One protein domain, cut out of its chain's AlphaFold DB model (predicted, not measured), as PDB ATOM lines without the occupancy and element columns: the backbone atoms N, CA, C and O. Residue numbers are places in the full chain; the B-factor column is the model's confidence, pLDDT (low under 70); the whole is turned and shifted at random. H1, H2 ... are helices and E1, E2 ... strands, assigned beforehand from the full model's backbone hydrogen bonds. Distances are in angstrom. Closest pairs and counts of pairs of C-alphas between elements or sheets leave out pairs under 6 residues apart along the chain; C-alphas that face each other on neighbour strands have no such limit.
ATOM      1  N   GLY A 112     204.799  -7.140  30.811       91.12
ATOM      2  CA  GLY A 112     203.741  -6.662  29.952       91.12
ATOM      3  C   GLY A 112     202.635  -6.026  30.772       91.12
ATOM      4  O   GLY A 112     202.263  -6.515  31.836       91.12
ATOM      5  N   ILE A 113     202.068  -4.951  30.240       94.06
ATOM      6  CA  ILE A 113     200.843  -4.349  30.762       94.06
ATOM      7  C   ILE A 113     199.814  -4.377  29.648       94.06
ATOM      8  O   ILE A 113     200.094  -3.961  28.523       94.06
ATOM      9  N   THR A 114     198.622  -4.881  29.936       93.94
ATOM     10  CA  THR A 114     197.488  -4.815  29.012       93.94
ATOM     11  C   THR A 114     196.455  -3.843  29.554       93.94
ATOM     12  O   THR A 114     195.869  -4.075  30.603       93.94
ATOM     13  N   VAL A 115     196.215  -2.758  28.821       93.94
ATOM     14  CA  VAL A 115     195.117  -1.825  29.088       93.94
ATOM     15  C   VAL A 115     193.970  -2.192  28.161       93.94
ATOM     16  O   VAL A 115     194.112  -2.165  26.936       93.94
ATOM     17  N   ARG A 116     192.829  -2.558  28.735       91.75
ATOM     18  CA  ARG A 116     191.680  -3.067  27.994       91.75
ATOM     19  C   ARG A 116     190.467  -2.189  28.229       91.75
ATOM     20  O   ARG A 116     190.071  -1.970  29.368       91.75
ATOM     21  N   TYR A 117     189.835  -1.760  27.144       90.94
ATOM     22  CA  TYR A 117     188.488  -1.206  27.176       90.94
ATOM     23  C   TYR A 117     187.496  -2.280  26.699       90.94
ATOM     24  O   TYR A 117     187.694  -2.936  25.676       90.94
ATOM     25  N   HIS A 118     186.434  -2.492  27.463       86.00
ATOM     26  CA  HIS A 118     185.425  -3.521  27.254       86.00
ATOM     27  C   HIS A 118     184.194  -2.948  26.559       86.00
ATOM     28  O   HIS A 118     183.784  -1.815  26.801       86.00
ATOM     29  N   GLY A 119     183.541  -3.781  25.749       71.81
ATOM     30  CA  GLY A 119     182.195  -3.497  25.251       71.81
ATOM     31  C   GLY A 119     182.121  -2.635  23.992       71.81
ATOM     32  O   GLY A 119     181.014  -2.325  23.564       71.81
ATOM     33  N   ILE A 120     183.252  -2.305  23.360       72.00
ATOM     34  CA  ILE A 120     183.230  -1.697  22.027       72.00
ATOM     35  C   ILE A 120     182.865  -2.771  21.006       72.00
ATOM     36  O   ILE A 120     183.656  -3.664  20.699       72.00
ATOM     37  N   ILE A 121     181.675  -2.640  20.430       68.94
ATOM     38  CA  ILE A 121     181.229  -3.445  19.295       68.94
ATOM     39  C   ILE A 121     181.046  -2.498  18.118       68.94
ATOM     40  O   ILE A 121     180.249  -1.565  18.183       68.94
ATOM     41  N   LYS A 122     181.792  -2.729  17.033       71.69
ATOM     42  CA  LYS A 122     181.618  -1.950  15.804       71.69
ATOM     43  C   LYS A 122     180.203  -2.200  15.252       71.69
ATOM     44  O   LYS A 122     179.860  -3.366  15.032       71.69
ATOM     45  N   PRO A 123     179.397  -1.153  14.997       71.25
ATOM     46  CA  PRO A 123     178.070  -1.312  14.414       71.25
ATOM     47  C   PRO A 123     178.162  -1.975  13.037       71.25
ATOM     48  O   PRO A 123     179.069  -1.691  12.250       71.25
ATOM     49  N   PHE A 124     177.217  -2.863  12.734       67.31
ATOM     50  CA  PHE A 124     177.188  -3.578  11.461       67.31
ATOM     51  C   PHE A 124     176.582  -2.714  10.336       67.31
ATOM     52  O   PHE A 124     175.542  -2.091  10.520       67.31
ATOM     53  N   MET A 125     177.255  -2.714   9.177       65.06
ATOM     54  CA  MET A 125     176.898  -2.154   7.855       65.06
ATOM     55  C   MET A 125     175.638  -1.263   7.756       65.06
ATOM     56  O   MET A 125     174.611  -1.675   7.212       65.06
ATOM     57  N   ALA A 126     175.759   0.005   8.164       68.00
ATOM     58  CA  ALA A 126     174.714   1.021   7.988       68.00
ATOM     59  C   ALA A 126     174.391   1.314   6.506       68.00
ATOM     60  O   ALA A 126     173.229   1.525   6.150       68.00
ATOM     61  N   ASP A 127     175.399   1.285   5.628       74.06
ATOM     62  CA  ASP A 127     175.229   1.630   4.209       74.06
ATOM     63  C   ASP A 127     174.368   0.610   3.452       74.06
ATOM     64  O   ASP A 127     173.489   0.986   2.676       74.06
ATOM     65  N   ALA A 128     174.547  -0.682   3.741       78.25
ATOM     66  CA  ALA A 128     173.771  -1.748   3.110       78.25
ATOM     67  C   ALA A 128     172.276  -1.672   3.477       78.25
ATOM     68  O   ALA A 128     171.415  -1.839   2.609       78.25
ATOM     69  N   GLU A 129     171.950  -1.374   4.741       84.00
ATOM     70  CA  GLU A 129     170.556  -1.223   5.188       84.00
ATOM     71  C   GLU A 129     169.907   0.027   4.570       84.00
ATOM     72  O   GLU A 129     168.744  -0.003   4.158       84.00
ATOM     73  N   LYS A 130     170.669   1.120   4.435       84.69
ATOM     74  CA  LYS A 130     170.211   2.357   3.787       84.69
ATOM     75  C   LYS A 130     169.861   2.132   2.313       84.69
ATOM     76  O   LYS A 130     168.799   2.576   1.864       84.69
ATOM     77  N   ASP A 131     170.711   1.424   1.574       86.88
ATOM     78  CA  ASP A 131     170.456   1.081   0.172       86.88
ATOM     79  C   ASP A 131     169.268   0.123   0.018       86.88
ATOM     80  O   ASP A 131     168.422   0.310  -0.868       86.88
ATOM     81  N   TYR A 132     169.137  -0.852   0.921       87.81
ATOM     82  CA  TYR A 132     167.993  -1.762   0.960       87.81
ATOM     83  C   TYR A 132     166.666  -1.012   1.169       87.81
ATOM     84  O   TYR A 132     165.726  -1.183   0.384       87.81
ATOM     85  N   LEU A 133     166.598  -0.116   2.160       91.12
ATOM     86  CA  LEU A 133     165.413   0.708   2.426       91.12
ATOM     87  C   LEU A 133     165.050   1.598   1.236       91.12
ATOM     88  O   LEU A 133     163.886   1.638   0.826       91.12
ATOM     89  N   LYS A 134     166.034   2.270   0.625       92.75
ATOM     90  CA  LYS A 134     165.828   3.092  -0.580       92.75
ATOM     91  C   LYS A 134     165.160   2.289  -1.696       92.75
ATOM     92  O   LYS A 134     164.245   2.780  -2.366       92.75
ATOM     93  N   ARG A 135     165.581   1.035  -1.873       91.94
ATOM     94  CA  ARG A 135     165.004   0.122  -2.861       91.94
ATOM     95  C   ARG A 135     163.565  -0.264  -2.518       91.94
ATOM     96  O   ARG A 135     162.707  -0.210  -3.398       91.94
ATOM     97  N   LEU A 136     163.274  -0.580  -1.256       93.62
ATOM     98  CA  LEU A 136     161.914  -0.892  -0.800       93.62
ATOM     99  C   LEU A 136     160.950   0.289  -0.967       93.62
ATOM    100  O   LEU A 136     159.838   0.104  -1.464       93.62
ATOM    101  N   TYR A 137     161.373   1.511  -0.632       95.44
ATOM    102  CA  TYR A 137     160.566   2.713  -0.868       95.44
ATOM    103  C   TYR A 137     160.228   2.887  -2.350       95.44
ATOM    104  O   TYR A 137     159.093   3.231  -2.689       95.44
ATOM    105  N   LYS A 138     161.175   2.577  -3.245       95.19
ATOM    106  CA  LYS A 138     160.921   2.612  -4.686       95.19
ATOM    107  C   LYS A 138     159.933   1.531  -5.133       95.19
ATOM    108  O   LYS A 138     159.044   1.824  -5.933       95.19
ATOM    109  N   VAL A 139     160.032   0.313  -4.592       94.56
ATOM    110  CA  VAL A 139     159.049  -0.763  -4.827       94.56
ATOM    111  C   VAL A 139     157.655  -0.324  -4.377       94.56
ATOM    112  O   VAL A 139     156.701  -0.479  -5.141       94.56
ATOM    113  N   LYS A 140     157.529   0.272  -3.184       95.88
ATOM    114  CA  LYS A 140     156.264   0.800  -2.650       95.88
ATOM    115  C   LYS A 140     155.659   1.848  -3.587       95.88
ATOM    116  O   LYS A 140     154.509   1.707  -3.991       95.88
ATOM    117  N   GLU A 141     156.440   2.861  -3.971       95.94
ATOM    118  CA  GLU A 141     156.004   3.949  -4.858       95.94
ATOM    119  C   GLU A 141     155.473   3.420  -6.200       95.94
ATOM    120  O   GLU A 141     154.395   3.812  -6.655       95.94
ATOM    121  N   LEU A 142     156.224   2.519  -6.840       94.88
ATOM    122  CA  LEU A 142     155.852   1.956  -8.135       94.88
ATOM    123  C   LEU A 142     154.628   1.044  -8.021       94.88
ATOM    124  O   LEU A 142     153.710   1.165  -8.827       94.88
ATOM    125  N   THR A 143     154.574   0.192  -6.996       93.00
ATOM    126  CA  THR A 143     153.431  -0.702  -6.757       93.00
ATOM    127  C   THR A 143     152.145   0.096  -6.547       93.00
ATOM    128  O   THR A 143     151.129  -0.212  -7.167       93.00
ATOM    129  N   GLN A 144     152.197   1.178  -5.763       93.31
ATOM    130  CA  GLN A 144     151.054   2.064  -5.537       93.31
ATOM    131  C   GLN A 144     150.577   2.727  -6.839       93.31
ATOM    132  O   GLN A 144     149.386   2.742  -7.138       93.31
ATOM    133  N   LYS A 145     151.503   3.211  -7.680       93.81
ATOM    134  CA  LYS A 145     151.173   3.777  -9.003       93.81
ATOM    135  C   LYS A 145     150.513   2.758  -9.939       93.81
ATOM    136  O   LYS A 145     149.677   3.148 -10.754       93.81
ATOM    137  N   VAL A 146     150.886   1.482  -9.854       92.75
ATOM    138  CA  VAL A 146     150.253   0.416 -10.645       92.75
ATOM    139  C   VAL A 146     148.841   0.134 -10.143       92.75
ATOM    140  O   VAL A 146     147.924   0.084 -10.959       92.75
ATOM    141  N   ILE A 147     148.661  -0.011  -8.828       90.44
ATOM    142  CA  ILE A 147     147.363  -0.333  -8.222       90.44
ATOM    143  C   ILE A 147     146.370   0.821  -8.420       90.44
ATOM    144  O   ILE A 147     145.288   0.607  -8.962       90.44
ATOM    145  N   ASP A 148     146.755   2.048  -8.062       91.12
ATOM    146  CA  ASP A 148     145.821   3.181  -8.009       91.12
ATOM    147  C   ASP A 148     145.589   3.817  -9.379       91.12
ATOM    148  O   ASP A 148     144.485   4.246  -9.706       91.12
ATOM    149  N   LYS A 149     146.652   3.923 -10.185       88.25
ATOM    150  CA  LYS A 149     146.650   4.704 -11.435       88.25
ATOM    151  C   LYS A 149     146.751   3.839 -12.687       88.25
ATOM    152  O   LYS A 149     146.862   4.391 -13.778       88.25
ATOM    153  N   LYS A 150     146.769   2.505 -12.545       89.25
ATOM    154  CA  LYS A 150     146.948   1.541 -13.651       89.25
ATOM    155  C   LYS A 150     148.130   1.906 -14.564       89.25
ATOM    156  O   LYS A 150     148.072   1.759 -15.783       89.25
ATOM    157  N   ASN A 151     149.207   2.438 -13.979       92.94
ATOM    158  CA  ASN A 151     150.309   3.026 -14.734       92.94
ATOM    159  C   ASN A 151     151.237   1.942 -15.314       92.94
ATOM    160  O   ASN A 151     152.024   1.330 -14.590       92.94
ATOM    161  N   LEU A 152     151.184   1.752 -16.637       88.75
ATOM    162  CA  LEU A 152     151.987   0.752 -17.351       88.75
ATOM    163  C   LEU A 152     153.499   1.003 -17.243       88.75
ATOM    164  O   LEU A 152     154.271   0.056 -17.106       88.75
ATOM    165  N   LYS A 153     153.941   2.265 -17.260       91.38
ATOM    166  CA  LYS A 153     155.367   2.587 -17.119       91.38
ATOM    167  C   LYS A 153     155.880   2.224 -15.727       91.38
ATOM    168  O   LYS A 153     156.916   1.582 -15.614       91.38
ATOM    169  N   ALA A 154     155.103   2.523 -14.685       90.62
ATOM    170  CA  ALA A 154     155.429   2.114 -13.320       90.62
ATOM    171  C   ALA A 154     155.485   0.585 -13.167       90.62
ATOM    172  O   ALA A 154     156.340   0.076 -12.448       90.62
ATOM    173  N   PHE A 155     154.618  -0.150 -13.869       90.06
ATOM    174  CA  PHE A 155     154.648  -1.614 -13.897       90.06
ATOM    175  C   PHE A 155     155.928  -2.153 -14.548       90.06
ATOM    176  O   PHE A 155     156.552  -3.076 -14.022       90.06
ATOM    177  N   ILE A 156     156.356  -1.545 -15.657       88.12
ATOM    178  CA  ILE A 156     157.609  -1.898 -16.332       88.12
ATOM    179  C   ILE A 156     158.817  -1.594 -15.438       88.12
ATOM    180  O   ILE A 156     159.678  -2.455 -15.257       88.12
ATOM    181  N   ASP A 157     158.855  -0.413 -14.826       89.94
ATOM    182  CA  ASP A 157     159.932  -0.008 -13.918       89.94
ATOM    183  C   ASP A 157     159.992  -0.903 -12.669       89.94
ATOM    184  O   ASP A 157     161.075  -1.267 -12.210       89.94
ATOM    185  N   LEU A 158     158.839  -1.330 -12.143       90.19
ATOM    186  CA  LEU A 158     158.765  -2.271 -11.024       90.19
ATOM    187  C   LEU A 158     159.329  -3.640 -11.414       90.19
ATOM    188  O   LEU A 158     160.071  -4.254 -10.645       90.19
ATOM    189  N   ALA A 159     159.018  -4.104 -12.627       87.56
ATOM    190  CA  ALA A 159     159.599  -5.324 -13.160       87.56
ATOM    191  C   ALA A 159     161.122  -5.209 -13.249       87.56
ATOM    192  O   ALA A 159     161.816  -6.148 -12.845       87.56
ATOM    193  N   HIS A 160     161.635  -4.071 -13.731       84.81
ATOM    194  CA  HIS A 160     163.062  -3.742 -13.746       84.81
ATOM    195  C   HIS A 160     163.695  -3.850 -12.361       84.81
ATOM    196  O   HIS A 160     164.657  -4.598 -12.184       84.81
ATOM    197  N   LEU A 161     163.080  -3.214 -11.372       87.38
ATOM    198  CA  LEU A 161     163.591  -3.129 -10.011       87.38
ATOM    199  C   LEU A 161     163.648  -4.474  -9.267       87.38
ATOM    200  O   LEU A 161     164.619  -4.738  -8.556       87.38
ATOM    201  N   LEU A 162     162.623  -5.322  -9.408       83.81
ATOM    202  CA  LEU A 162     162.522  -6.600  -8.682       83.81
ATOM    203  C   LEU A 162     163.394  -7.717  -9.270       83.81
ATOM    204  O   LEU A 162     163.671  -8.708  -8.598       83.81
ATOM    205  N   TYR A 163     163.822  -7.577 -10.524       76.75
ATOM    206  CA  TYR A 163     164.567  -8.608 -11.244       76.75
ATOM    207  C   TYR A 163     165.837  -7.995 -11.830       76.75
ATOM    208  O   TYR A 163     165.930  -7.709 -13.019       76.75
ATOM    209  N   GLU A 164     166.810  -7.783 -10.950       58.41
ATOM    210  CA  GLU A 164     168.059  -7.049 -11.196       58.41
ATOM    211  C   GLU A 164     169.069  -7.782 -12.090       58.41
ATOM    212  O   GLU A 164     170.103  -7.223 -12.440       58.41
ATOM    213  N   LYS A 165     168.810  -9.039 -12.481       55.28
ATOM    214  CA  LYS A 165     169.738  -9.725 -13.379       55.28
ATOM    215  C   LYS A 165     169.682  -9.091 -14.775       55.28
ATOM    216  O   LYS A 165     168.587  -8.992 -15.338       55.28
ATOM    217  N   PRO A 166     170.841  -8.768 -15.379       45.44
ATOM    218  CA  PRO A 166     170.944  -8.362 -16.768       45.44
ATOM    219  C   PRO A 166     170.791  -9.611 -17.632       45.44
ATOM    220  O   PRO A 166     171.709 -10.045 -18.321       45.44
ATOM    221  N   TYR A 167     169.620 -10.242 -17.603       47.53
ATOM    222  CA  TYR A 167     169.255 -11.092 -18.716       47.53
ATOM    223  C   TYR A 167     168.906 -10.147 -19.858       47.53
ATOM    224  O   TYR A 167     167.745  -9.861 -20.130       47.53
ATOM    225  N   HIS A 168     169.947  -9.708 -20.568       47.38
ATOM    226  CA  HIS A 168     169.878  -9.276 -21.961       47.38
ATOM    227  C   HIS A 168     169.442 -10.443 -22.865       47.38
ATOM    228  O   HIS A 168     169.904 -10.589 -23.994       47.38
ATOM    229  N   THR A 169     168.573 -11.334 -22.384       53.62
ATOM    230  CA  THR A 169     167.960 -12.318 -23.241       53.62
ATOM    231  C   THR A 169     166.916 -11.557 -24.042       53.62
ATOM    232  O   THR A 169     165.855 -11.187 -23.545       53.62
ATOM    233  N   LYS A 170     167.194 -11.373 -25.337       57.28
ATOM    234  CA  LYS A 170     166.209 -10.972 -26.361       57.28
ATOM    235  C   LYS A 170     165.018 -11.951 -26.457       57.28
ATOM    236  O   LYS A 170     164.191 -11.844 -27.354       57.28
ATOM    237  N   ASN A 171     164.939 -12.935 -25.558       70.75
ATOM    238  CA  ASN A 171     163.904 -13.941 -25.498       70.75
ATOM    239  C   ASN A 171     162.619 -13.331 -24.919       70.75
ATOM    240  O   ASN A 171     162.514 -13.035 -23.723       70.75
ATOM    241  N   LEU A 172     161.635 -13.191 -25.803       74.25
ATOM    242  CA  LEU A 172     160.294 -12.704 -25.515       74.25
ATOM    243  C   LEU A 172     159.619 -13.476 -24.366       74.25
ATOM    244  O   LEU A 172     158.968 -12.871 -23.518       74.25
ATOM    245  N   ILE A 173     159.831 -14.794 -24.270       78.94
ATOM    246  CA  ILE A 173     159.226 -15.647 -23.235       78.94
ATOM    247  C   ILE A 173     159.740 -15.259 -21.843       78.94
ATOM    248  O   ILE A 173     158.968 -15.207 -20.887       78.94
ATOM    249  N   THR A 174     161.032 -14.950 -21.707       76.19
ATOM    250  CA  THR A 174     161.620 -14.521 -20.427       76.19
ATOM    251  C   THR A 174     161.084 -13.155 -19.995       76.19
ATOM    252  O   THR A 174     160.760 -12.973 -18.821       76.19
ATOM    253  N   HIS A 175     160.927 -12.223 -20.942       75.94
ATOM    254  CA  HIS A 175     160.315 -10.915 -20.686       75.94
ATOM    255  C   HIS A 175     158.860 -11.052 -20.229       75.94
ATOM    256  O   HIS A 175     158.479 -10.484 -19.208       75.94
ATOM    257  N   ILE A 176     158.063 -11.869 -20.920       80.25
ATOM    258  CA  ILE A 176     156.664 -12.117 -20.561       80.25
ATOM    259  C   ILE A 176     156.561 -12.748 -19.162       80.25
ATOM    260  O   ILE A 176     155.822 -12.247 -18.313       80.25
ATOM    261  N   LYS A 177     157.360 -13.786 -18.865       83.38
ATOM    262  CA  LYS A 177     157.386 -14.444 -17.541       83.38
ATOM    263  C   LYS A 177     157.680 -13.468 -16.399       83.38
ATOM    264  O   LYS A 177     157.069 -13.568 -15.336       83.38
ATOM    265  N   ARG A 178     158.594 -12.516 -16.609       83.44
ATOM    266  CA  ARG A 178     158.920 -11.468 -15.631       83.44
ATOM    267  C   ARG A 178     157.691 -10.630 -15.281       83.44
ATOM    268  O   ARG A 178     157.403 -10.451 -14.101       83.44
ATOM    269  N   TYR A 179     156.966 -10.148 -16.288       87.00
ATOM    270  CA  TYR A 179     155.771  -9.330 -16.081       87.00
ATOM    271  C   TYR A 179     154.652 -10.108 -15.384       87.00
ATOM    272  O   TYR A 179     154.079  -9.598 -14.423       87.00
ATOM    273  N   PHE A 180     154.405 -11.364 -15.772       87.00
ATOM    274  CA  PHE A 180     153.456 -12.227 -15.058       87.00
ATOM    275  C   PHE A 180     153.826 -12.388 -13.584       87.00
ATOM    276  O   PHE A 180     152.972 -12.276 -12.710       87.00
ATOM    277  N   LYS A 181     155.112 -12.575 -13.275       85.94
ATOM    278  CA  LYS A 181     155.565 -12.715 -11.889       85.94
ATOM    279  C   LYS A 181     155.349 -11.439 -11.069       85.94
ATOM    280  O   LYS A 181     154.983 -11.529  -9.900       85.94
ATOM    281  N   VAL A 182     155.543 -10.260 -11.665       87.94
ATOM    282  CA  VAL A 182     155.227  -8.971 -11.021       87.94
ATOM    283  C   VAL A 182     153.728  -8.845 -10.785       87.94
ATOM    284  O   VAL A 182     153.327  -8.518  -9.675       87.94
ATOM    285  N   TYR A 183     152.907  -9.157 -11.790       89.56
ATOM    286  CA  TYR A 183     151.450  -9.146 -11.669       89.56
ATOM    287  C   TYR A 183     150.967 -10.047 -10.522       89.56
ATOM    288  O   TYR A 183     150.250  -9.578  -9.640       89.56
ATOM    289  N   HIS A 184     151.437 -11.298 -10.474       90.44
ATOM    290  CA  HIS A 184     151.138 -12.215  -9.372       90.44
ATOM    291  C   HIS A 184     151.619 -11.673  -8.029       90.44
ATOM    292  O   HIS A 184     150.861 -11.675  -7.072       90.44
ATOM    293  N   SER A 185     152.831 -11.116  -7.959       88.94
ATOM    294  CA  SER A 185     153.348 -10.541  -6.710       88.94
ATOM    295  C   SER A 185     152.450  -9.414  -6.191       88.94
ATOM    296  O   SER A 185     152.160  -9.362  -4.996       88.94
ATOM    297  N   ILE A 186     151.993  -8.518  -7.076       90.44
ATOM    298  CA  ILE A 186     151.058  -7.437  -6.727       90.44
ATOM    299  C   ILE A 186     149.756  -8.019  -6.175       90.44
ATOM    300  O   ILE A 186     149.318  -7.597  -5.104       90.44
ATOM    301  N   HIS A 187     149.183  -9.004  -6.870       88.94
ATOM    302  CA  HIS A 187     147.964  -9.688  -6.444       88.94
ATOM    303  C   HIS A 187     148.142 -10.409  -5.092       88.94
ATOM    304  O   HIS A 187     147.268 -10.351  -4.234       88.94
ATOM    305  N   ASP A 188     149.322 -10.979  -4.845       91.50
ATOM    306  CA  ASP A 188     149.706 -11.668  -3.605       91.50
ATOM    307  C   ASP A 188     150.120 -10.705  -2.473       91.50
ATOM    308  O   ASP A 188     150.812 -11.088  -1.516       91.50
ATOM    309  N   GLY A 189     149.748  -9.428  -2.583       92.75
ATOM    310  CA  GLY A 189     149.948  -8.429  -1.542       92.75
ATOM    311  C   GLY A 189     151.371  -7.877  -1.448       92.75
ATOM    312  O   GLY A 189     151.816  -7.553  -0.345       92.75
ATOM    313  N   LEU A 190     152.091  -7.733  -2.571       92.88
ATOM    314  CA  LEU A 190     153.430  -7.117  -2.617       92.88
ATOM    315  C   LEU A 190     153.489  -5.780  -1.872       92.88
ATOM    316  O   LEU A 190     154.451  -5.539  -1.145       92.88
ATOM    317  N   LEU A 191     152.469  -4.927  -2.016       92.44
ATOM    318  CA  LEU A 191     152.421  -3.631  -1.338       92.44
ATOM    319  C   LEU A 191     152.467  -3.796   0.188       92.44
ATOM    320  O   LEU A 191     153.322  -3.203   0.841       92.44
ATOM    321  N   ARG A 192     151.609  -4.664   0.742       94.50
ATOM    322  CA  ARG A 192     151.564  -4.957   2.183       94.50
ATOM    323  C   ARG A 192     152.892  -5.544   2.668       94.50
ATOM    324  O   ARG A 192     153.433  -5.071   3.661       94.50
ATOM    325  N   LYS A 193     153.444  -6.529   1.951       95.06
ATOM    326  CA  LYS A 193     154.743  -7.148   2.279       95.06
ATOM    327  C   LYS A 193     155.883  -6.124   2.276       95.06
ATOM    328  O   LYS A 193     156.716  -6.132   3.173       95.06
ATOM    329  N   THR A 194     155.887  -5.218   1.298       94.56
ATOM    330  CA  THR A 194     156.889  -4.146   1.188       94.56
ATOM    331  C   THR A 194     156.755  -3.139   2.326       94.56
ATOM    332  O   THR A 194     157.764  -2.719   2.876       94.56
ATOM    333  N   MET A 195     155.531  -2.765   2.713       94.69
ATOM    334  CA  MET A 195     155.301  -1.851   3.839       94.69
ATOM    335  C   MET A 195     155.817  -2.427   5.159       94.69
ATOM    336  O   MET A 195     156.564  -1.739   5.846       94.69
ATOM    337  N   ILE A 196     155.520  -3.698   5.450       95.50
ATOM    338  CA  ILE A 196     156.052  -4.392   6.636       95.50
ATOM    339  C   ILE A 196     157.586  -4.405   6.602       95.50
ATOM    340  O   ILE A 196     158.235  -4.073   7.589       95.50
ATOM    341  N   ALA A 197     158.184  -4.727   5.450       93.75
ATOM    342  CA  ALA A 197     159.639  -4.741   5.304       93.75
ATOM    343  C   ALA A 197     160.284  -3.357   5.512       93.75
ATOM    344  O   ALA A 197     161.382  -3.282   6.061       93.75
ATOM    345  N   ILE A 198     159.616  -2.273   5.097       94.44
ATOM    346  CA  ILE A 198     160.063  -0.896   5.360       94.44
ATOM    347  C   ILE A 198     160.007  -0.599   6.856       94.44
ATOM    348  O   ILE A 198     160.991  -0.111   7.398       94.44
ATOM    349  N   GLU A 199     158.898  -0.910   7.531       93.81
ATOM    350  CA  GLU A 199     158.744  -0.669   8.972       93.81
ATOM    351  C   GLU A 199     159.829  -1.394   9.779       93.81
ATOM    352  O   GLU A 199     160.520  -0.773  10.587       93.81
ATOM    353  N   THR A 200     160.050  -2.682   9.493       92.56
ATOM    354  CA  THR A 200     161.124  -3.463  10.121       92.56
ATOM    355  C   THR A 200     162.509  -2.892   9.797       92.56
ATOM    356  O   THR A 200     163.366  -2.811  10.676       92.56
ATOM    357  N   GLY A 201     162.753  -2.479   8.551       90.81
ATOM    358  CA  GLY A 201     164.033  -1.891   8.153       90.81
ATOM    359  C   GLY A 201     164.309  -0.538   8.822       90.81
ATOM    360  O   GLY A 201     165.421  -0.303   9.282       90.81
ATOM    361  N   GLU A 202     163.306   0.332   8.955       90.69
ATOM    362  CA  GLU A 202     163.415   1.621   9.660       90.69
ATOM    363  C   GLU A 202     163.679   1.433  11.161       90.69
ATOM    364  O   GLU A 202     164.415   2.204  11.778       90.69
ATOM    365  N   GLU A 203     163.109   0.399  11.780       90.81
ATOM    366  CA  GLU A 203     163.438   0.035  13.160       90.81
ATOM    367  C   GLU A 203     164.893  -0.431  13.297       90.81
ATOM    368  O   GLU A 203     165.618   0.063  14.164       90.81
ATOM    369  N   ARG A 204     165.359  -1.308  12.396       88.38
ATOM    370  CA  ARG A 204     166.764  -1.740  12.366       88.38
ATOM    371  C   ARG A 204     167.716  -0.577  12.121       88.38
ATOM    372  O   ARG A 204     168.710  -0.466  12.829       88.38
ATOM    373  N   LYS A 205     167.400   0.311  11.177       88.31
ATOM    374  CA  LYS A 205     168.188   1.511  10.883       88.31
ATOM    375  C   LYS A 205     168.320   2.404  12.115       88.31
ATOM    376  O   LYS A 205     169.438   2.744  12.480       88.31
ATOM    377  N   ARG A 206     167.216   2.708  12.808       87.88
ATOM    378  CA  ARG A 206     167.250   3.501  14.053       87.88
ATOM    379  C   ARG A 206     168.089   2.837  15.141       87.88
ATOM    380  O   ARG A 206     168.765   3.529  15.896       87.88
ATOM    381  N   LYS A 207     168.047   1.506  15.239       88.56
ATOM    382  CA  LYS A 207     168.906   0.759  16.162       88.56
ATOM    383  C   LYS A 207     170.383   0.894  15.778       88.56
ATOM    384  O   LYS A 207     171.181   1.243  16.635       88.56
ATOM    385  N   ILE A 208     170.726   0.702  14.503       86.44
ATOM    386  CA  ILE A 208     172.099   0.856  13.996       86.44
ATOM    387  C   ILE A 208     172.612   2.282  14.224       86.44
ATOM    388  O   ILE A 208     173.752   2.446  14.638       86.44
ATOM    389  N   GLU A 209     171.791   3.308  13.987       85.81
ATOM    390  CA  GLU A 209     172.149   4.711  14.231       85.81
ATOM    391  C   GLU A 209     172.469   4.953  15.712       85.81
ATOM    392  O   GLU A 209     173.543   5.464  16.023       85.81
ATOM    393  N   LYS A 210     171.611   4.489  16.631       87.81
ATOM    394  CA  LYS A 210     171.863   4.574  18.080       87.81
ATOM    395  C   LYS A 210     173.117   3.814  18.509       87.81
ATOM    396  O   LYS A 210     173.921   4.340  19.274       87.81
ATOM    397  N   ASP A 211     173.294   2.594  18.013       87.06
ATOM    398  CA  ASP A 211     174.474   1.777  18.304       87.06
ATOM    399  C   ASP A 211     175.746   2.451  17.752       87.06
ATOM    400  O   ASP A 211     176.810   2.374  18.363       87.06
ATOM    401  N   THR A 212     175.635   3.170  16.629       85.00
ATOM    402  CA  THR A 212     176.728   3.945  16.020       85.00
ATOM    403  C   THR A 212     177.092   5.176  16.838       85.00
ATOM    404  O   THR A 212     178.273   5.413  17.080       85.00
ATOM    405  N   GLU A 213     176.107   5.942  17.301       86.69
ATOM    406  CA  GLU A 213     176.342   7.068  18.212       86.69
ATOM    407  C   GLU A 213     177.017   6.595  19.504       86.69
ATOM    408  O   GLU A 213     178.045   7.141  19.905       86.69
ATOM    409  N   LEU A 214     176.490   5.525  20.111       87.31
ATOM    410  CA  LEU A 214     177.068   4.928  21.311       87.31
ATOM    411  C   LEU A 214     178.504   4.454  21.071       87.31
ATOM    412  O   LEU A 214     179.371   4.673  21.916       87.31
ATOM    413  N   PHE A 215     178.769   3.841  19.918       86.81
ATOM    414  CA  PHE A 215     180.107   3.409  19.536       86.81
ATOM    415  C   PHE A 215     181.095   4.581  19.486       86.81
ATOM    416  O   PHE A 215     182.174   4.469  20.058       86.81
ATOM    417  N   TYR A 216     180.742   5.709  18.861       85.19
ATOM    418  CA  TYR A 216     181.638   6.872  18.806       85.19
ATOM    419  C   TYR A 216     181.888   7.490  20.185       85.19
ATOM    420  O   TYR A 216     183.021   7.860  20.484       85.19
ATOM    421  N   ILE A 217     180.871   7.537  21.051       88.00
ATOM    422  CA  ILE A 217     181.038   7.978  22.445       88.00
ATOM    423  C   ILE A 217     182.022   7.057  23.180       88.00
ATOM    424  O   ILE A 217     182.967   7.527  23.809       88.00
ATOM    425  N   GLN A 218     181.844   5.740  23.059       87.12
ATOM    426  CA  GLN A 218     182.737   4.758  23.677       87.12
ATOM    427  C   GLN A 218     184.162   4.816  23.110       87.12
ATOM    428  O   GLN A 218     185.113   4.587  23.853       87.12
ATOM    429  N   GLN A 219     184.333   5.143  21.825       85.62
ATOM    430  CA  GLN A 219     185.660   5.366  21.244       85.62
ATOM    431  C   GLN A 219     186.368   6.560  21.864       85.62
ATOM    432  O   GLN A 219     187.555   6.468  22.175       85.62
ATOM    433  N   GLU A 220     185.654   7.663  22.066       88.06
ATOM    434  CA  GLU A 220     186.241   8.844  22.688       88.06
ATOM    435  C   GLU A 220     186.616   8.566  24.153       88.06
ATOM    436  O   GLU A 220     187.728   8.880  24.574       88.06
ATOM    437  N   GLU A 221     185.754   7.867  24.904       89.31
ATOM    438  CA  GLU A 221     186.073   7.383  26.258       89.31
ATOM    439  C   GLU A 221     187.331   6.490  26.267       89.31
ATOM    440  O   GLU A 221     188.216   6.650  27.110       89.31
ATOM    441  N   ALA A 222     187.438   5.554  25.318       88.94
ATOM    442  CA  ALA A 222     188.578   4.648  25.204       88.94
ATOM    443  C   ALA A 222     189.879   5.381  24.833       88.94
ATOM    444  O   ALA A 222     190.953   5.043  25.335       88.94
ATOM    445  N   LYS A 223     189.797   6.416  23.993       88.94
ATOM    446  CA  LYS A 223     190.941   7.262  23.639       88.94
ATOM    447  C   LYS A 223     191.439   8.065  24.842       88.94
ATOM    448  O   LYS A 223     192.639   8.071  25.108       88.94
ATOM    449  N   GLN A 224     190.528   8.654  25.615       90.12
ATOM    450  CA  GLN A 224     190.874   9.344  26.861       90.12
ATOM    451  C   GLN A 224     191.507   8.388  27.879       90.12
ATOM    452  O   GLN A 224     192.497   8.736  28.521       90.12
ATOM    453  N   LEU A 225     190.986   7.160  28.001       91.75
ATOM    454  CA  LEU A 225     191.604   6.122  28.827       91.75
ATOM    455  C   LEU A 225     193.042   5.839  28.381       91.75
ATOM    456  O   LEU A 225     193.930   5.756  29.227       91.75
ATOM    457  N   LYS A 226     193.281   5.702  27.070       91.94
ATOM    458  CA  LYS A 226     194.626   5.482  26.532       91.94
ATOM    459  C   LYS A 226     195.576   6.612  26.931       91.94
ATOM    460  O   LYS A 226     196.654   6.317  27.429       91.94
ATOM    461  N   GLU A 227     195.179   7.870  26.751       92.12
ATOM    462  CA  GLU A 227     196.006   9.036  27.096       92.12
ATOM    463  C   GLU A 227     196.328   9.087  28.598       92.12
ATOM    464  O   GLU A 227     197.487   9.264  28.980       92.12
ATOM    465  N   LYS A 228     195.329   8.845  29.460       93.19
ATOM    466  CA  LYS A 228     195.538   8.743  30.914       93.19
ATOM    467  C   LYS A 228     196.486   7.593  31.269       93.19
ATOM    468  O   LYS A 228     197.350   7.755  32.128       93.19
ATOM    469  N   ALA A 229     196.336   6.442  30.614       93.31
ATOM    470  CA  ALA A 229     197.167   5.268  30.857       93.31
ATOM    471  C   ALA A 229     198.607   5.459  30.356       93.31
ATOM    472  O   ALA A 229     199.531   5.066  31.059       93.31
ATOM    473  N   ASP A 230     198.812   6.091  29.194       92.38
ATOM    474  CA  ASP A 230     200.143   6.456  28.688       92.38
ATOM    475  C   ASP A 230     200.892   7.318  29.720       92.38
ATOM    476  O   ASP A 230     202.051   7.051  30.025       92.38
ATOM    477  N   ALA A 231     200.215   8.309  30.315       92.50
ATOM    478  CA  ALA A 231     200.807   9.155  31.350       92.50
ATOM    479  C   ALA A 231     201.077   8.391  32.659       92.50
ATOM    480  O   ALA A 231     202.156   8.509  33.238       92.50
ATOM    481  N   ALA A 232     200.110   7.596  33.130       92.88
ATOM    482  CA  ALA A 232     200.223   6.868  34.393       92.88
ATOM    483  C   ALA A 232     201.291   5.761  34.349       92.88
ATOM    484  O   ALA A 232     201.978   5.522  35.341       92.88
ATOM    485  N   LEU A 233     201.445   5.085  33.210       94.00
ATOM    486  CA  LEU A 233     202.307   3.910  33.055       94.00
ATOM    487  C   LEU A 233     203.694   4.240  32.479       94.00
ATOM    488  O   LEU A 233     204.474   3.333  32.185       94.00
ATOM    489  N   GLU A 234     204.038   5.523  32.345       90.81
ATOM    490  CA  GLU A 234     205.307   5.969  31.759       90.81
ATOM    491  C   GLU A 234     206.534   5.411  32.506       90.81
ATOM    492  O   GLU A 234     207.544   5.082  31.884       90.81
ATOM    493  N   ILE A 235     206.438   5.221  33.828       87.88
ATOM    494  CA  ILE A 235     207.484   4.567  34.635       87.88
ATOM    495  C   ILE A 235     207.780   3.154  34.114       87.88
ATOM    496  O   ILE A 235     208.932   2.812  33.860       87.88
ATOM    497  N   PHE A 236     206.751   2.342  33.879       90.25
ATOM    498  CA  PHE A 236     206.919   0.974  33.386       90.25
ATOM    499  C   PHE A 236     207.530   0.944  31.988       90.25
ATOM    500  O   PHE A 236     208.408   0.130  31.705       90.25
ATOM    501  N   LYS A 237     207.134   1.885  31.128       88.19
ATOM    502  CA  LYS A 237     207.719   2.038  29.795       88.19
ATOM    503  C   LYS A 237     209.214   2.370  29.856       88.19
ATOM    504  O   LYS A 237     209.988   1.780  29.104       88.19
ATOM    505  N   LYS A 238     209.640   3.254  30.770       87.12
ATOM    506  CA  LYS A 238     211.068   3.555  31.008       87.12
ATOM    507  C   LYS A 238     211.847   2.339  31.505       87.12
ATOM    508  O   LYS A 238     213.001   2.168  31.131       87.12
ATOM    509  N   LEU A 239     211.200   1.483  32.293       84.38
ATOM    510  CA  LEU A 239     211.752   0.211  32.766       84.38
ATOM    511  C   LEU A 239     211.722  -0.902  31.702       84.38
ATOM    512  O   LEU A 239     212.107  -2.029  31.991       84.38
ATOM    513  N   GLY A 240     211.273  -0.609  30.477       85.75
ATOM    514  CA  GLY A 240     211.277  -1.552  29.356       85.75
ATOM    515  C   GLY A 240     210.044  -2.451  29.257       85.75
ATOM    516  O   GLY A 240     210.022  -3.352  28.418       85.75
ATOM    517  N   TRP A 241     209.001  -2.213  30.056       90.38
ATOM    518  CA  TRP A 241     207.773  -3.001  29.983       90.38
ATOM    519  C   TRP A 241     206.987  -2.696  28.708       90.38
ATOM    520  O   TRP A 241     206.861  -1.549  28.268       90.38
ATOM    521  N   LYS A 242     206.387  -3.739  28.130       91.19
ATOM    522  CA  LYS A 242     205.561  -3.616  26.930       91.19
ATOM    523  C   LYS A 242     204.114  -3.301  27.297       91.19
ATOM    524  O   LYS A 242     203.401  -4.159  27.813       91.19
ATOM    525  N   ILE A 243     203.645  -2.110  26.937       92.25
ATOM    526  CA  ILE A 243     202.241  -1.716  27.104       92.25
ATOM    527  C   ILE A 243     201.458  -2.067  25.834       92.25
ATOM    528  O   ILE A 243     201.845  -1.697  24.726       92.25
ATOM    529  N   THR A 244     200.360  -2.803  25.993       91.44
ATOM    530  CA  THR A 244     199.466  -3.221  24.908       91.44
ATOM    531  C   THR A 244     198.057  -2.705  25.176       91.44
ATOM    532  O   THR A 244     197.546  -2.847  26.284       91.44
ATOM    533  N   TYR A 245     197.413  -2.144  24.155       90.06
ATOM    534  CA  TYR A 245     196.045  -1.637  24.239       90.06
ATOM    535  C   TYR A 245     195.086  -2.577  23.513       90.06
ATOM    536  O   TYR A 245     195.353  -2.969  22.377       90.06
ATOM    537  N   LYS A 246     193.972  -2.931  24.160       87.75
ATOM    538  CA  LYS A 246     192.947  -3.829  23.612       87.75
ATOM    539  C   LYS A 246     191.557  -3.214  23.692       87.75
ATOM    540  O   LYS A 246     191.214  -2.570  24.680       87.75
ATOM    541  N   GLY A 247     190.751  -3.441  22.659       76.75
ATOM    542  CA  GLY A 247     189.408  -2.874  22.547       76.75
ATOM    543  C   GLY A 247     189.399  -1.368  22.277       76.75
ATOM    544  O   GLY A 247     188.382  -0.730  22.501       76.75
ATOM    545  N   ILE A 248     190.511  -0.803  21.796       75.06
ATOM    546  CA  ILE A 248     190.653   0.613  21.424       75.06
ATOM    547  C   ILE A 248     190.956   0.672  19.925       75.06
ATOM    548  O   ILE A 248     191.776  -0.112  19.435       75.06
ATOM    549  N   LEU A 249     190.290   1.566  19.188       67.94
ATOM    550  CA  LEU A 249     190.634   1.801  17.786       67.94
ATOM    551  C   LEU A 249     191.926   2.605  17.673       67.94
ATOM    552  O   LEU A 249     192.049   3.703  18.212       67.94
ATOM    553  N   ILE A 250     192.872   2.062  16.916       62.69
ATOM    554  CA  ILE A 250     194.114   2.724  16.535       62.69
ATOM    555  C   ILE A 250     194.206   2.627  15.010       62.69
ATOM    556  O   ILE A 250     194.211   1.525  14.463       62.69
ATOM    557  N   ASN A 251     194.257   3.772  14.319       57.38
ATOM    558  CA  ASN A 251     194.344   3.849  12.851       57.38
ATOM    559  C   ASN A 251     193.291   2.975  12.132       57.38
ATOM    560  O   ASN A 251     193.635   2.071  11.372       57.38
ATOM    561  N   ASP A 252     192.005   3.190  12.432       56.97
ATOM    562  CA  ASP A 252     190.856   2.463  11.857       56.97
ATOM    563  C   ASP A 252     190.814   0.939  12.102       56.97
ATOM    564  O   ASP A 252     189.914   0.245  11.615       56.97
ATOM    565  N   THR A 253     191.719   0.419  12.936       56.34
ATOM    566  CA  THR A 253     191.763  -0.989  13.339       56.34
ATOM    567  C   THR A 253     191.532  -1.115  14.842       56.34
ATOM    568  O   THR A 253     192.175  -0.437  15.640       56.34
ATOM    569  N   ILE A 254     190.610  -1.989  15.255       59.28
ATOM    570  CA  ILE A 254     190.465  -2.348  16.673       59.28
ATOM    571  C   ILE A 254     191.643  -3.253  17.035       59.28
ATOM    572  O   ILE A 254     191.810  -4.312  16.426       59.28
ATOM    573  N   CYS A 255     192.450  -2.853  18.016       58.25
ATOM    574  CA  CYS A 255     193.468  -3.735  18.575       58.25
ATOM    575  C   CYS A 255     192.790  -4.791  19.461       58.25
ATOM    576  O   CYS A 255     192.075  -4.439  20.402       58.25
ATOM    577  N   TRP A 256     192.995  -6.073  19.145       55.00
ATOM    578  CA  TRP A 256     192.410  -7.220  19.854       55.00
ATOM    579  C   TRP A 256     193.411  -7.926  20.770       55.00
ATOM    580  O   TRP A 256     194.623  -7.962  20.467       55.00
TER     581      TRP A 256
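This is residues 112 to 256 of the 256 residues of an uncharacterized protein of Anaerostipes hadrus (UniProt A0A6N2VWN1). One very long helix, H4, makes the spine of a rod, with a helical head at its beginning and a small strand pair beside its far part. In the head, H1 runs back beside the first part of H4, H2 folds back on H1 as a hairpin, and H3 stands across H2; near the other end, the two-stranded parallel sheet E1 E2 lies beside residues 218 to 230 of H4, and the short H5 makes the turn from H4 towards E2. The printed part has 145 residues with five named helices and two named strands, in the order E1 H1 H2 H3 H4 H5 E2, and its class is mostly helix. It is extended, with a radius of gyration of the C-alphas of 25.8 A and spans of 78 by 31 by 19 A.

Start at E1, residues 112 to 117, and look for its parallel neighbour E2, residues 242 to 246; their directions differ by 19 degrees. N 113 is 2.9 A from O 242, and N 244 is 2.8 A from O 113, both within hydrogen-bond range. Together with the five helices between them, E1 and E2 make a strand-helix-strand unit, two parallel neighbour strands joined through helices. Go on to H1, residues 126 to 149, and H2, residues 152 to 162: they form a helical hairpin and touch at a shallow tilt of 27 degrees, opposite ways, with the C-alphas of Leu 142 and Ala 154 closest at 5.2 A. H1 touches H2 with its residues 135 to 146 alone. Next comes H3, residues 172 to 187, which touches H2 with its residues 178 to 182 alone; the two are about perpendicular at 86 degrees, and their closest C-alphas are those of Ala 159 and Val 182, 6.1 A apart. H1 and H3 are close but not clearly touching, their closest C-alphas, those of Thr 143 and Ile 186, being 7.1 A apart. Then follow H4, residues 190 to 232: with residues 190 to 209 alone it touches H1 at a shallow tilt of 18 degrees, opposite ways, and the closest C-alphas are those of Lys 140 and Leu 191, 6.0 A apart. Farther along H4, its closest C-alpha to E1 is that of Ala 222, 6.2 A from that of Tyr 117. H3 and H4 meet only through their link, while H2 and H4 are apart. H5, residues 234 to 238, touches no helix. In H1, H2, H3, H4 and H5 every O i to N i+4 pair is within hydrogen-bond range.

Find C-alpha 112 at (203.741, -6.662, 29.952), where E1 begins; it is 16.4 A long. H1 begins at C-alpha 126, at (174.714, 1.021, 7.988), and measures 34.3 A. H2 is 15.5 A long and H3 22.9 A. From C-alpha 190 at (153.430, -7.117, -2.617), H4 runs 61.3 A to C-alpha 232 at (200.223, 6.868, 34.393). After H5, five residues, E2 covers 13.0 A and ends at C-alpha 246, at (192.947, -3.829, 23.612).

The two C-alphas farthest apart are those of Lys 150 and Leu 239, at 79.7 A. The printed part has no cut and ends at residue 256, the chain's last residue. None of its links is long; those from E1 to H1 and from H2 to H3 are short, the others tight. Look at residues 168 to 174, of which 172 to 174 belong to H3: this stretch stands free. Past E2, residues 249 to 250 pair with residues 253 to 254, antiparallel. The mean pLDDT of the printed part is 84.4; it is under 70 at residue 121 and residues 124 to 126, 164 to 170 and 249 to 256.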